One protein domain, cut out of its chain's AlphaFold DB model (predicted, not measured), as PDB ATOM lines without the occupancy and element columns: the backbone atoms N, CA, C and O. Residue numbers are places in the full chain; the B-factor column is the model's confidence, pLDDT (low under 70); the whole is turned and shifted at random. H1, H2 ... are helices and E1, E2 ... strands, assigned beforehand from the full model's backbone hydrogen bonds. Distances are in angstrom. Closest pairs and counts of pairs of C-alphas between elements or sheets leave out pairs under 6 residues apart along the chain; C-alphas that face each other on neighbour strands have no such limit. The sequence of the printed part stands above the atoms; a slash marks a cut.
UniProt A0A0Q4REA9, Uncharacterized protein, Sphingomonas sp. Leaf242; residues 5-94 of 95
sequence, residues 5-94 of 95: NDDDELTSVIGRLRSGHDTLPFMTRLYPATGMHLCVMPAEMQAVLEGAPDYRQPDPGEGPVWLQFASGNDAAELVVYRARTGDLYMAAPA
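Overview. This is residues 5 to 94 of the 95 residues of an uncharacterized protein of Sphingomonas sp. Leaf242 (UniProt A0A0Q4REA9). A strongly twisted sheet of four strands, E3, E6, E5 and E4, has the long helix H1 slanting over E3 and E6 on one face and the short helix H2 on the opposite face. The E4-E5 hairpin reaches to one end of the longest axis, the first residues of H1 lie at the other end, and E1 and E2 form a separate small hairpin. The printed part has 90 residues, with two named helices and six named strands in the order H1 E1 E2 E3 H2 E4 E5 E6; both sheets are antiparallel and the class is mixed, helices and strands. The whole is compact, with a radius of gyration of the C-alphas of 12.8 A, and spans 39 by 28 by 19 A.

Arrangement. E4, residues 65 to 71, E5, residues 74 to 82, and E6, residues 88 to 93, form a meander, each strand the antiparallel neighbour of the one before. E5 pairs in a staggered way: with E4 over residues 74 to 80, as N 67 and O 78 at 2.8 A, and with E6 over residues 80 to 82, as N 89 and O 81 at 2.8 A. E3, residues 36 to 40, is an edge strand antiparallel to E6, with N 39 and O 90 at 2.9 A. From edge to edge the strands' lines turn by 96 degrees. H1, residues 5 to 20, is on this sheet at a height of 9.2 A, over E6 and only just over E3, with 3 C-alphas; its closest C-alphas to E3 are Ile 14 and His 37, 6.7 A. On the local plane it runs slantwise to E6 at 50 degrees. H2, residues 43 to 50, is on the opposite face, only just over E6 with 3 C-alphas, at a height of 9.0 A. E1, residues 23 to 25, and E2, residues 30 to 32, are a hairpin, with N 24 and O 31 at 3.0 A. The closest C-alphas of E1 and E5 are Pro 25 and Glu 77, 6.1 A. H1 and H2 are apart. In H1 and H2 every O i to N i+4 pair is within hydrogen-bond range.

Along the chain. H1 measures 22.8 A from C-alpha 5 at (166.271, 241.931, 219.747) to C-alpha 20. E5 measures 25.9 A from C-alpha 74 at (152.090, 269.342, 242.344) to C-alpha 82, E4 19.4 A, E6 16.6 A, E3 13.2 A and H2 10.4 A. E6 ends at C-alpha 93, (150.217, 257.647, 225.611).

Size, cuts and confidence. The C-alphas farthest apart are those of Asn 5 and Asn 73, 41.8 A. The printed part has no cut. The link H2 to E4, residues 51 to 64, is long; the others are tight. Mean pLDDT of the printed part is 84.6; residues 25 to 29 and 74 are under 70.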
ATOM      1  N   ASN A   5     166.123 242.233 218.325       70.12
ATOM      2  CA  ASN A   5     166.271 241.931 219.747       70.12
ATOM      3  C   ASN A   5     165.839 243.098 220.663       70.12
ATOM      4  O   ASN A   5     165.295 242.868 221.738       70.12
ATOM      5  N   ASP A   6     166.036 244.345 220.220       78.81
ATOM      6  CA  ASP A   6     165.644 245.540 220.978       78.81
ATOM      7  C   ASP A   6     164.117 245.704 220.959       78.81
ATOM      8  O   ASP A   6     163.498 246.028 221.970       78.81
ATOM      9  N   ASP A   7     163.486 245.443 219.811       81.69
ATOM     10  CA  ASP A   7     162.030 245.524 219.679       81.69
ATOM     11  C   ASP A   7     161.325 244.413 220.483       81.69
ATOM     12  O   ASP A   7     160.283 244.667 221.098       81.69
ATOM     13  N   ASP A   8     161.910 243.212 220.556       86.31
ATOM     14  CA  ASP A   8     161.415 242.109 221.393       86.31
ATOM     15  C   ASP A   8     161.518 242.439 222.895       86.31
ATOM     16  O   ASP A   8     160.567 242.212 223.655       86.31
ATOM     17  N   GLU A   9     162.641 243.026 223.327       89.62
ATOM     18  CA  GLU A   9     162.848 243.507 224.699       89.62
ATOM     19  C   GLU A   9     161.778 244.536 225.090       89.62
ATOM     20  O   GLU A   9     161.058 244.354 226.077       89.62
ATOM     21  N   LEU A  10     161.602 245.577 224.273       88.31
ATOM     22  CA  LEU A  10     160.623 246.634 224.530       88.31
ATOM     23  C   LEU A  10     159.185 246.106 224.515       88.31
ATOM     24  O   LEU A  10     158.371 246.513 225.350       88.31
ATOM     25  N   THR A  11     158.873 245.170 223.613       89.62
ATOM     26  CA  THR A  11     157.559 244.513 223.545       89.62
ATOM     27  C   THR A  11     157.271 243.716 224.817       89.62
ATOM     28  O   THR A  11     156.163 243.779 225.359       89.62
ATOM     29  N   SER A  12     158.274 243.011 225.345       89.94
ATOM     30  CA  SER A  12     158.153 242.288 226.613       89.94
ATOM     31  C   SER A  12     157.880 243.240 227.781       89.94
ATOM     32  O   SER A  12     156.955 243.025 228.570       89.94
ATOM     33  N   VAL A  13     158.633 244.340 227.869       89.75
ATOM     34  CA  VAL A  13     158.510 245.316 228.961       89.75
ATOM     35  C   VAL A  13     157.155 246.020 228.942       89.75
ATOM     36  O   VAL A  13     156.493 246.088 229.981       89.75
ATOM     37  N   ILE A  14     156.690 246.491 227.779       87.44
ATOM     38  CA  ILE A  14     155.369 247.132 227.689       87.44
ATOM     39  C   ILE A  14     154.237 246.132 227.959       87.44
ATOM     40  O   ILE A  14     153.228 246.496 228.563       87.44
ATOM     41  N   GLY A  15     154.417 244.857 227.591       85.75
ATOM     42  CA  GLY A  15     153.500 243.778 227.956       85.75
ATOM     43  C   GLY A  15     153.373 243.619 229.473       85.75
ATOM     44  O   GLY A  15     152.260 243.575 229.996       85.75
ATOM     45  N   ARG A  16     154.501 243.624 230.195       86.25
ATOM     46  CA  ARG A  16     154.515 243.559 231.667       86.25
ATOM     47  C   ARG A  16     153.800 244.754 232.290       86.25
ATOM     48  O   ARG A  16     152.915 244.540 233.115       86.25
ATOM     49  N   LEU A  17     154.113 245.973 231.845       84.06
ATOM     50  CA  LEU A  17     153.457 247.201 232.317       84.06
ATOM     51  C   LEU A  17     151.936 247.158 232.125       84.06
ATOM     52  O   LEU A  17     151.192 247.511 233.033       84.06
ATOM     53  N   ARG A  18     151.474 246.672 230.968       84.56
ATOM     54  CA  ARG A  18     150.046 246.550 230.641       84.56
ATOM     55  C   ARG A  18     149.319 245.457 231.415       84.56
ATOM     56  O   ARG A  18     148.132 245.590 231.666       84.56
ATOM     57  N   SER A  19     150.007 244.367 231.745       82.69
ATOM     58  CA  SER A  19     149.412 243.252 232.494       82.69
ATOM     59  C   SER A  19     149.392 243.477 234.007       82.69
ATOM     60  O   SER A  19     148.537 242.926 234.693       82.69
ATOM     61  N   GLY A  20     150.340 244.263 234.528       79.44
ATOM     62  CA  GLY A  20     150.475 244.527 235.960       79.44
ATOM     63  C   GLY A  20     149.635 245.700 236.463       79.44
ATOM     64  O   GLY A  20     149.470 245.838 237.672       79.44
ATOM     65  N   HIS A  21     149.121 246.542 235.560       77.31
ATOM     66  CA  HIS A  21     148.439 247.787 235.906       77.31
ATOM     67  C   HIS A  21     147.257 248.066 234.972       77.31
ATOM     68  O   HIS A  21     147.401 248.015 233.753       77.31
ATOM     69  N   ASP A  22     146.112 248.456 235.540       74.75
ATOM     70  CA  ASP A  22     144.940 248.879 234.756       74.75
ATOM     71  C   ASP A  22     145.105 250.303 234.194       74.75
ATOM     72  O   ASP A  22     144.642 250.623 233.093       74.75
ATOM     73  N   THR A  23     145.802 251.173 234.933       71.88
ATOM     74  CA  THR A  23     146.089 252.558 234.536       71.88
ATOM     75  C   THR A  23     147.509 252.969 234.911       71.88
ATOM     76  O   THR A  23     148.055 252.487 235.902       71.88
ATOM     77  N   LEU A  24     148.095 253.871 234.116       78.25
ATOM     78  CA  LEU A  24     149.383 254.506 234.400       78.25
ATOM     79  C   LEU A  24     149.184 256.026 234.602       78.25
ATOM     80  O   LEU A  24     148.677 256.705 233.702       78.25
ATOM     81  N   PRO A  25     149.547 256.579 235.767       69.19
ATOM     82  CA  PRO A  25     149.687 258.007 236.012       69.19
ATOM     83  C   PRO A  25     150.933 258.539 235.314       69.19
ATOM     84  O   PRO A  25     152.019 257.980 235.432       69.19
ATOM     85  N   PHE A  26     150.758 259.626 234.574       65.81
ATOM     86  CA  PHE A  26     151.854 260.241 233.830       65.81
ATOM     87  C   PHE A  26     152.077 261.696 234.243       65.81
ATOM     88  O   PHE A  26     153.185 262.162 234.459       65.81
ATOM     89  N   MET A  27     150.993 262.445 234.416       58.91
ATOM     90  CA  MET A  27     151.015 263.826 234.915       58.91
ATOM     91  C   MET A  27     149.671 264.127 235.597       58.91
ATOM     92  O   MET A  27     149.069 265.164 235.368       58.91
ATOM     93  N   THR A  28     149.131 263.113 236.292       61.62
ATOM     94  CA  THR A  28     147.779 263.039 236.893       61.62
ATOM     95  C   THR A  28     146.570 263.072 235.941       61.62
ATOM     96  O   THR A  28     145.440 263.288 236.374       61.62
ATOM     97  N   ARG A  29     146.746 262.767 234.650       63.09
ATOM     98  CA  ARG A  29     145.672 262.190 233.819       63.09
ATOM     99  C   ARG A  29     145.935 260.697 233.720       63.09
ATOM    100  O   ARG A  29     146.918 260.297 233.113       63.09
ATOM    101  N   LEU A  30     145.121 259.893 234.396       73.38
ATOM    102  CA  LEU A  30     145.232 258.436 234.356       73.38
ATOM    103  C   LEU A  30     144.943 257.955 232.932       73.38
ATOM    104  O   LEU A  30     143.865 258.226 232.400       73.38
ATOM    105  N   TYR A  31     145.897 257.251 232.324       79.94
ATOM    106  CA  TYR A  31     145.733 256.666 230.995       79.94
ATOM    107  C   TYR A  31     145.509 255.156 231.105       79.94
ATOM    108  O   TYR A  31     146.179 254.506 231.915       79.94
ATOM    109  N   PRO A  32     144.610 254.571 230.290       83.50
ATOM    110  CA  PRO A  32     144.506 253.122 230.178       83.50
ATOM    111  C   PRO A  32     145.859 252.544 229.774       83.50
ATOM    112  O   PRO A  32     146.449 252.994 228.788       83.50
ATOM    113  N   ALA A  33     146.342 251.529 230.494       82.75
ATOM    114  CA  ALA A  33     147.659 250.958 230.214       82.75
ATOM    115  C   ALA A  33     147.768 250.438 228.764       82.75
ATOM    116  O   ALA A  33     148.814 250.546 228.121       82.75
ATOM    117  N   THR A  34     146.658 249.953 228.199       83.25
ATOM    118  CA  THR A  34     146.551 249.483 226.809       83.25
ATOM    119  C   THR A  34     146.866 250.555 225.759       83.25
ATOM    120  O   THR A  34     147.311 250.203 224.668       83.25
ATOM    121  N   GLY A  35     146.696 251.841 226.079       81.50
ATOM    122  CA  GLY A  35     147.022 252.974 225.204       81.50
ATOM    123  C   GLY A  35     148.460 253.490 225.330       81.50
ATOM    124  O   GLY A  35     148.837 254.430 224.631       81.50
ATOM    125  N   MET A  36     149.264 252.898 226.215       85.88
ATOM    126  CA  MET A  36     150.621 253.356 226.523       85.88
ATOM    127  C   MET A  36     151.662 252.618 225.682       85.88
ATOM    128  O   MET A  36     151.542 251.412 225.476       85.88
ATOM    129  N   HIS A  37     152.698 253.309 225.223       88.56
ATOM    130  CA  HIS A  37     153.826 252.750 224.476       88.56
ATOM    131  C   HIS A  37     155.157 253.216 225.076       88.56
ATOM    132  O   HIS A  37     155.187 254.211 225.789       88.56
ATOM    133  N   LEU A  38     156.256 252.502 224.805       90.44
ATOM    134  CA  LEU A  38     157.598 252.968 225.160       90.44
ATOM    135  C   LEU A  38     158.160 253.824 224.024       90.44
ATOM    136  O   LEU A  38     158.296 253.350 222.894       90.44
ATOM    137  N   CYS A  39     158.516 255.066 224.326       91.62
ATOM    138  CA  CYS A  39     159.257 255.944 223.431       91.62
ATOM    139  C   CYS A  39     160.627 256.266 224.032       91.62
ATOM    140  O   CYS A  39     160.833 256.145 225.239       91.62
ATOM    141  N   VAL A  40     161.587 256.621 223.177       93.06
ATOM    142  CA  VAL A  40     162.910 257.055 223.648       93.06
ATOM    143  C   VAL A  40     162.726 258.340 224.449       93.06
ATOM    144  O   VAL A  40     162.000 259.233 224.012       93.06
ATOM    145  N   MET A  41     163.377 258.414 225.606       92.00
ATOM    146  CA  MET A  41     163.367 259.599 226.451       92.00
ATOM    147  C   MET A  41     163.917 260.797 225.660       92.00
ATOM    148  O   MET A  41     165.031 260.712 225.136       92.00
ATOM    149  N   PRO A  42     163.183 261.919 225.573       91.69
ATOM    150  CA  PRO A  42     163.723 263.151 225.010       91.69
ATOM    151  C   PRO A  42     164.974 263.597 225.774       91.69
ATOM    152  O   PRO A  42     165.010 263.526 227.006       91.69
ATOM    153  N   ALA A  43     165.984 264.090 225.056       91.31
ATOM    154  CA  ALA A  43     167.267 264.475 225.649       91.31
ATOM    155  C   ALA A  43     167.106 265.552 226.734       91.31
ATOM    156  O   ALA A  43     167.798 265.529 227.748       91.31
ATOM    157  N   GLU A  44     166.153 266.466 226.556       90.25
ATOM    158  CA  GLU A  44     165.836 267.513 227.523       90.25
ATOM    159  C   GLU A  44     165.279 266.927 228.825       90.25
ATOM    160  O   GLU A  44     165.678 267.350 229.908       90.25
ATOM    161  N   MET A  45     164.397 265.923 228.742       87.94
ATOM    162  CA  MET A  45     163.878 265.237 229.930       87.94
ATOM    163  C   MET A  45     164.973 264.432 230.621       87.94
ATOM    164  O   MET A  45     165.073 264.473 231.845       87.94
ATOM    165  N   GLN A  46     165.828 263.752 229.857       91.06
ATOM    166  CA  GLN A  46     166.968 263.035 230.421       91.06
ATOM    167  C   GLN A  46     167.912 263.982 231.179       91.06
ATOM    168  O   GLN A  46     168.287 263.680 232.309       91.06
ATOM    169  N   ALA A  47     168.230 265.151 230.615       90.44
ATOM    170  CA  ALA A  47     169.063 266.151 231.280       90.44
ATOM    171  C   ALA A  47     168.435 266.669 232.587       90.44
ATOM    172  O   ALA A  47     169.146 266.911 233.560       90.44
ATOM    173  N   VAL A  48     167.103 266.808 232.636       87.38
ATOM    174  CA  VAL A  48     166.385 267.167 233.871       87.38
ATOM    175  C   VAL A  48     166.531 266.076 234.933       87.38
ATOM    176  O   VAL A  48     166.815 266.399 236.085       87.38
ATOM    177  N   LEU A  49     166.380 264.800 234.558       87.50
ATOM    178  CA  LEU A  49     166.555 263.674 235.483       87.50
ATOM    179  C   LEU A  49     167.979 263.618 236.034       87.50
ATOM    180  O   LEU A  49     168.175 263.532 237.240       87.50
ATOM    181  N   GLU A  50     168.977 263.711 235.161       89.88
ATOM    182  CA  GLU A  50     170.392 263.647 235.541       89.88
ATOM    183  C   GLU A  50     170.840 264.839 236.400       89.88
ATOM    184  O   GLU A  50     171.810 264.728 237.150       89.88
ATOM    185  N   GLY A  51     170.125 265.965 236.330       87.75
ATOM    186  CA  GLY A  51     170.342 267.118 237.201       87.75
ATOM    187  C   GLY A  51     169.754 266.974 238.611       87.75
ATOM    188  O   GLY A  51     170.091 267.777 239.483       87.75
ATOM    189  N   ALA A  52     168.884 265.989 238.858       85.88
ATOM    190  CA  ALA A  52     168.272 265.781 240.166       85.88
ATOM    191  C   ALA A  52     169.233 265.028 241.115       85.88
ATOM    192  O   ALA A  52     169.762 263.975 240.755       85.88
ATOM    193  N   PRO A  53     169.473 265.531 242.341       84.00
ATOM    194  CA  PRO A  53     170.511 265.004 243.235       84.00
ATOM    195  C   PRO A  53     170.209 263.602 243.785       84.00
ATOM    196  O   PRO A  53     171.112 262.897 244.235       84.00
ATOM    197  N   ASP A  54     168.941 263.215 243.789       86.31
ATOM    198  CA  ASP A  54     168.419 261.941 244.271       86.31
ATOM    199  C   ASP A  54     168.122 260.949 243.138       86.31
ATOM    200  O   ASP A  54     167.837 259.777 243.403       86.31
ATOM    201  N   TYR A  55     168.237 261.379 241.881       88.38
ATOM    202  CA  TYR A  55     168.015 260.502 240.746       88.38
ATOM    203  C   TYR A  55     169.162 259.501 240.584       88.38
ATOM    204  O   TYR A  55     170.348 259.837 240.577       88.38
ATOM    205  N   ARG A  56     168.785 258.234 240.407       89.25
ATOM    206  CA  ARG A  56     169.680 257.163 239.974       89.25
ATOM    207  C   ARG A  56     169.096 256.533 238.727       89.25
ATOM    208  O   ARG A  56     167.916 256.182 238.704       89.25
ATOM    209  N   GLN A  57     169.932 256.380 237.702       89.38
ATOM    210  CA  GLN A  57     169.516 255.683 236.494       89.38
ATOM    211  C   GLN A  57     169.120 254.235 236.826       89.38
ATOM    212  O   GLN A  57     169.803 253.598 237.631       89.38
ATOM    213  N   PRO A  58     168.051 253.704 236.203       91.50
ATOM    214  CA  PRO A  58     167.685 252.302 236.345       91.50
ATOM    215  C   PRO A  58     168.798 251.385 235.837       91.50
ATOM    216  O   PRO A  58     169.532 251.734 234.903       91.50
ATOM    217  N   ASP A  59     168.883 250.188 236.405       93.56
ATOM    218  CA  ASP A  59     169.787 249.162 235.901       93.56
ATOM    219  C   ASP A  59     169.355 248.708 234.487       93.56
ATOM    220  O   ASP A  59     168.158 248.547 234.229       93.56
ATOM    221  N   PRO A  60     170.291 248.516 233.535       93.75
ATOM    222  CA  PRO A  60     169.959 248.087 232.177       93.75
ATOM    223  C   PRO A  60     169.232 246.749 232.147       93.75
ATOM    224  O   PRO A  60     169.712 245.757 232.694       93.75
ATOM    225  N   GLY A  61     168.120 246.687 231.423       89.88
ATOM    226  CA  GLY A  61     167.364 245.455 231.229       89.88
ATOM    227  C   GLY A  61     166.542 245.013 232.440       89.88
ATOM    228  O   GLY A  61     165.783 244.049 232.312       89.88
ATOM    229  N   GLU A  62     166.663 245.699 233.577       88.19
ATOM    230  CA  GLU A  62     165.831 245.467 234.753       88.19
ATOM    231  C   GLU A  62     164.443 246.083 234.578       88.19
ATOM    232  O   GLU A  62     164.210 246.915 233.704       88.19
ATOM    233  N   GLY A  63     163.482 245.638 235.390       85.94
ATOM    234  CA  GLY A  63     162.095 246.089 235.284       85.94
ATOM    235  C   GLY A  63     161.949 247.623 235.258       85.94
ATOM    236  O   GLY A  63     162.757 248.332 235.858       85.94
ATOM    237  N   PRO A  64     160.912 248.149 234.584       89.94
ATOM    238  CA  PRO A  64     160.663 249.583 234.542       89.94
ATOM    239  C   PRO A  64     160.470 250.126 235.958       89.94
ATOM    240  O   PRO A  64     159.813 249.499 236.792       89.94
ATOM    241  N   VAL A  65     161.032 251.302 236.213       90.19
ATOM    242  CA  VAL A  65     160.939 251.980 237.503       90.19
ATOM    243  C   VAL A  65     159.932 253.110 237.439       90.19
ATOM    244  O   VAL A  65     159.719 253.731 236.396       90.19
ATOM    245  N   TRP A  66     159.349 253.396 238.594       88.69
ATOM    246  CA  TRP A  66     158.456 254.520 238.778       88.69
ATOM    247  C   TRP A  66     159.200 255.654 239.463       88.69
ATOM    248  O   TRP A  66     159.745 255.475 240.551       88.69
ATOM    249  N   LEU A  67     159.219 256.816 238.828       87.19
ATOM    250  CA  LEU A  67     159.795 258.032 239.377       87.19
ATOM    251  C   LEU A  67     158.663 258.994 239.704       87.19
ATOM    252  O   LEU A  67     157.745 259.157 238.905       87.19
ATOM    253  N   GLN A  68     158.736 259.633 240.864       84.12
ATOM    254  CA  GLN A  68     157.801 260.676 241.259       84.12
ATOM    255  C   GLN A  68     158.583 261.964 241.504       84.12
ATOM    256  O   GLN A  68     159.562 261.968 242.246       84.12
ATOM    257  N   PHE A  69     158.148 263.054 240.881       77.56
ATOM    258  CA  PHE A  69     158.755 264.375 240.997       77.56
ATOM    259  C   PHE A  69     157.801 265.282 241.747       77.56
ATOM    260  O   PHE A  69     156.738 265.614 241.231       77.56
ATOM    261  N   ALA A  70     158.184 265.705 242.947       77.44
ATOM    262  CA  ALA A  70     157.453 266.734 243.670       77.44
ATOM    263  C   ALA A  70     157.879 268.124 243.171       77.44
ATOM    264  O   ALA A  70     159.068 268.439 243.122       77.44
ATOM    265  N   SER A  71     156.912 268.974 242.830       70.12
ATOM    266  CA  SER A  71     157.137 270.366 242.440       70.12
ATOM    267  C   SER A  71     156.104 271.275 243.105       70.12
ATOM    268  O   SER A  71     154.999 271.480 242.602       70.12
ATOM    269  N   GLY A  72     156.470 271.858 244.248       76.94
ATOM    270  CA  GLY A  72     155.571 272.716 245.021       76.94
ATOM    271  C   GLY A  72     154.361 271.936 245.542       76.94
ATOM    272  O   GLY A  72     154.527 271.007 246.324       76.94
ATOM    273  N   ASN A  73     153.158 272.317 245.102       73.81
ATOM    274  CA  ASN A  73     151.906 271.625 245.445       73.81
ATOM    275  C   ASN A  73     151.504 270.554 244.413       73.81
ATOM    276  O   ASN A  73     150.393 270.034 244.493       73.81
ATOM    277  N   ASP A  74     152.362 270.276 243.433       69.69
ATOM    278  CA  ASP A  74     152.090 269.342 242.344       69.69
ATOM    279  C   ASP A  74     153.081 268.170 242.353       69.69
ATOM    280  O   ASP A  74     154.180 268.271 242.912       69.69
ATOM    281  N   ALA A  75     152.691 267.060 241.733       73.38
ATOM    282  CA  ALA A  75     153.533 265.884 241.578       73.38
ATOM    283  C   ALA A  75     153.388 265.290 240.172       73.38
ATOM    284  O   ALA A  75     152.280 265.050 239.692       73.38
ATOM    285  N   ALA A  76     154.517 265.018 239.520       77.50
ATOM    286  CA  ALA A  76     154.563 264.295 238.252       77.50
ATOM    287  C   ALA A  76     155.047 262.860 238.475       77.50
ATOM    288  O   ALA A  76     155.857 262.606 239.363       77.50
ATOM    289  N   GLU A  77     154.579 261.925 237.652       84.56
ATOM    290  CA  GLU A  77     154.939 260.512 237.746       84.56
ATOM    291  C   GLU A  77     155.415 259.995 236.395       84.56
ATOM    292  O   GLU A  77     154.779 260.213 235.374       84.56
ATOM    293  N   LEU A  78     156.550 259.311 236.371       86.25
ATOM    294  CA  LEU A  78     157.181 258.864 235.142       86.25
ATOM    295  C   LEU A  78     157.561 257.397 235.263       86.25
ATOM    296  O   LEU A  78     158.265 257.002 236.190       86.25
ATOM    297  N   VAL A  79     157.147 256.598 234.286       90.25
ATOM    298  CA  VAL A  79     157.606 255.213 234.157       90.25
ATOM    299  C   VAL A  79     158.794 255.192 233.206       90.25
ATOM    300  O   VAL A  79     158.639 255.514 232.025       90.25
ATOM    301  N   VAL A  80     159.964 254.815 233.719       92.12
ATOM    302  CA  VAL A  80     161.233 254.810 232.982       92.12
ATOM    303  C   VAL A  80     161.784 253.398 232.892       92.12
ATOM    304  O   VAL A  80     161.815 252.661 233.872       92.12
ATOM    305  N   TYR A  81     162.266 253.030 231.714       94.00
ATOM    306  CA  TYR A  81     162.975 251.783 231.471       94.00
ATOM    307  C   TYR A  81     164.328 252.083 230.844       94.00
ATOM    308  O   TYR A  81     164.410 252.882 229.913       94.00
ATOM    309  N   ARG A  82     165.388 251.435 231.326       94.88
ATOM    310  CA  ARG A  82     166.690 251.482 230.666       94.88
ATOM    311  C   ARG A  82     166.896 250.186 229.899       94.88
ATOM    312  O   ARG A  82     167.000 249.126 230.510       94.88
ATOM    313  N   ALA A  83     166.971 250.280 228.578       93.50
ATOM    314  CA  ALA A  83     167.243 249.126 227.737       93.50
ATOM    315  C   ALA A  83     168.661 248.595 227.970       93.50
ATOM    316  O   ALA A  83     169.555 249.319 228.422       93.50
ATOM    317  N   ARG A  84     168.901 247.334 227.609       92.44
ATOM    318  CA  ARG A  84     170.239 246.716 227.687       92.44
ATOM    319  C   ARG A  84     171.269 247.403 226.795       92.44
ATOM    320  O   ARG A  84     172.458 247.365 227.104       92.44
ATOM    321  N   THR A  85     170.819 248.063 225.729       90.12
ATOM    322  CA  THR A  85     171.651 248.918 224.864       90.12
ATOM    323  C   THR A  85     172.147 250.176 225.579       90.12
ATOM    324  O   THR A  85     173.121 250.786 225.144       90.12
ATOM    325  N   GLY A  86     171.511 250.545 226.693       89.00
ATOM    326  CA  GLY A  86     171.815 251.723 227.496       89.00
ATOM    327  C   GLY A  86     170.838 252.878 227.291       89.00
ATOM    328  O   GLY A  86     170.836 253.784 228.126       89.00
ATOM    329  N   ASP A  87     170.004 252.823 226.249       93.19
ATOM    330  CA  ASP A  87     169.008 253.847 225.940       93.19
ATOM    331  C   ASP A  87     167.920 253.919 227.020       93.19
ATOM    332  O   ASP A  87     167.430 252.897 227.513       93.19
ATOM    333  N   LEU A  88     167.516 255.141 227.374       93.62
ATOM    334  CA  LEU A  88     166.396 255.380 228.279       93.62
ATOM    335  C   LEU A  88     165.101 255.527 227.489       93.62
ATOM    336  O   LEU A  88     165.009 256.281 226.521       93.62
ATOM    337  N   TYR A  89     164.082 254.826 227.958       93.69
ATOM    338  CA  TYR A  89     162.730 254.858 227.443       93.69
ATOM    339  C   TYR A  89     161.787 255.349 228.529       93.69
ATOM    340  O   TYR A  89     161.961 255.047 229.709       93.69
ATOM    341  N   MET A  90     160.751 256.061 228.116       91.00
ATOM    342  CA  MET A  90     159.609 256.388 228.959       91.00
ATOM    343  C   MET A  90     158.359 255.723 228.397       91.00
ATOM    344  O   MET A  90     158.204 255.607 227.179       91.00
ATOM    345  N   ALA A  91     157.454 255.287 229.271       89.81
ATOM    346  CA  ALA A  91     156.087 255.021 228.829       89.81
ATOM    347  C   ALA A  91     155.458 256.345 228.370       89.81
ATOM    348  O   ALA A  91     155.811 257.374 228.903       89.81
ATOM    349  N   ALA A  92     154.551 256.365 227.406       87.56
ATOM    350  CA  ALA A  92     153.801 257.558 227.017       87.56
ATOM    351  C   ALA A  92     152.496 257.134 226.328       87.56
ATOM    352  O   ALA A  92     152.453 256.060 225.720       87.56
ATOM    353  N   PRO A  93     151.414 257.925 226.397       82.81
ATOM    354  CA  PRO A  93     150.217 257.647 225.611       82.81
ATOM    355  C   PRO A  93     150.522 257.800 224.119       82.81
ATOM    356  O   PRO A  93     151.278 258.691 223.731       82.81
ATOM    357  N   ALA A  94     149.946 256.937 223.278       73.69
ATOM    358  CA  ALA A  94     149.970 257.143 221.829       73.69
ATOM    359  C   ALA A  94     149.310 258.493 221.487       73.69
ATOM    360  O   ALA A  94     148.211 258.766 221.974       73.69
TER     361      ALA A  94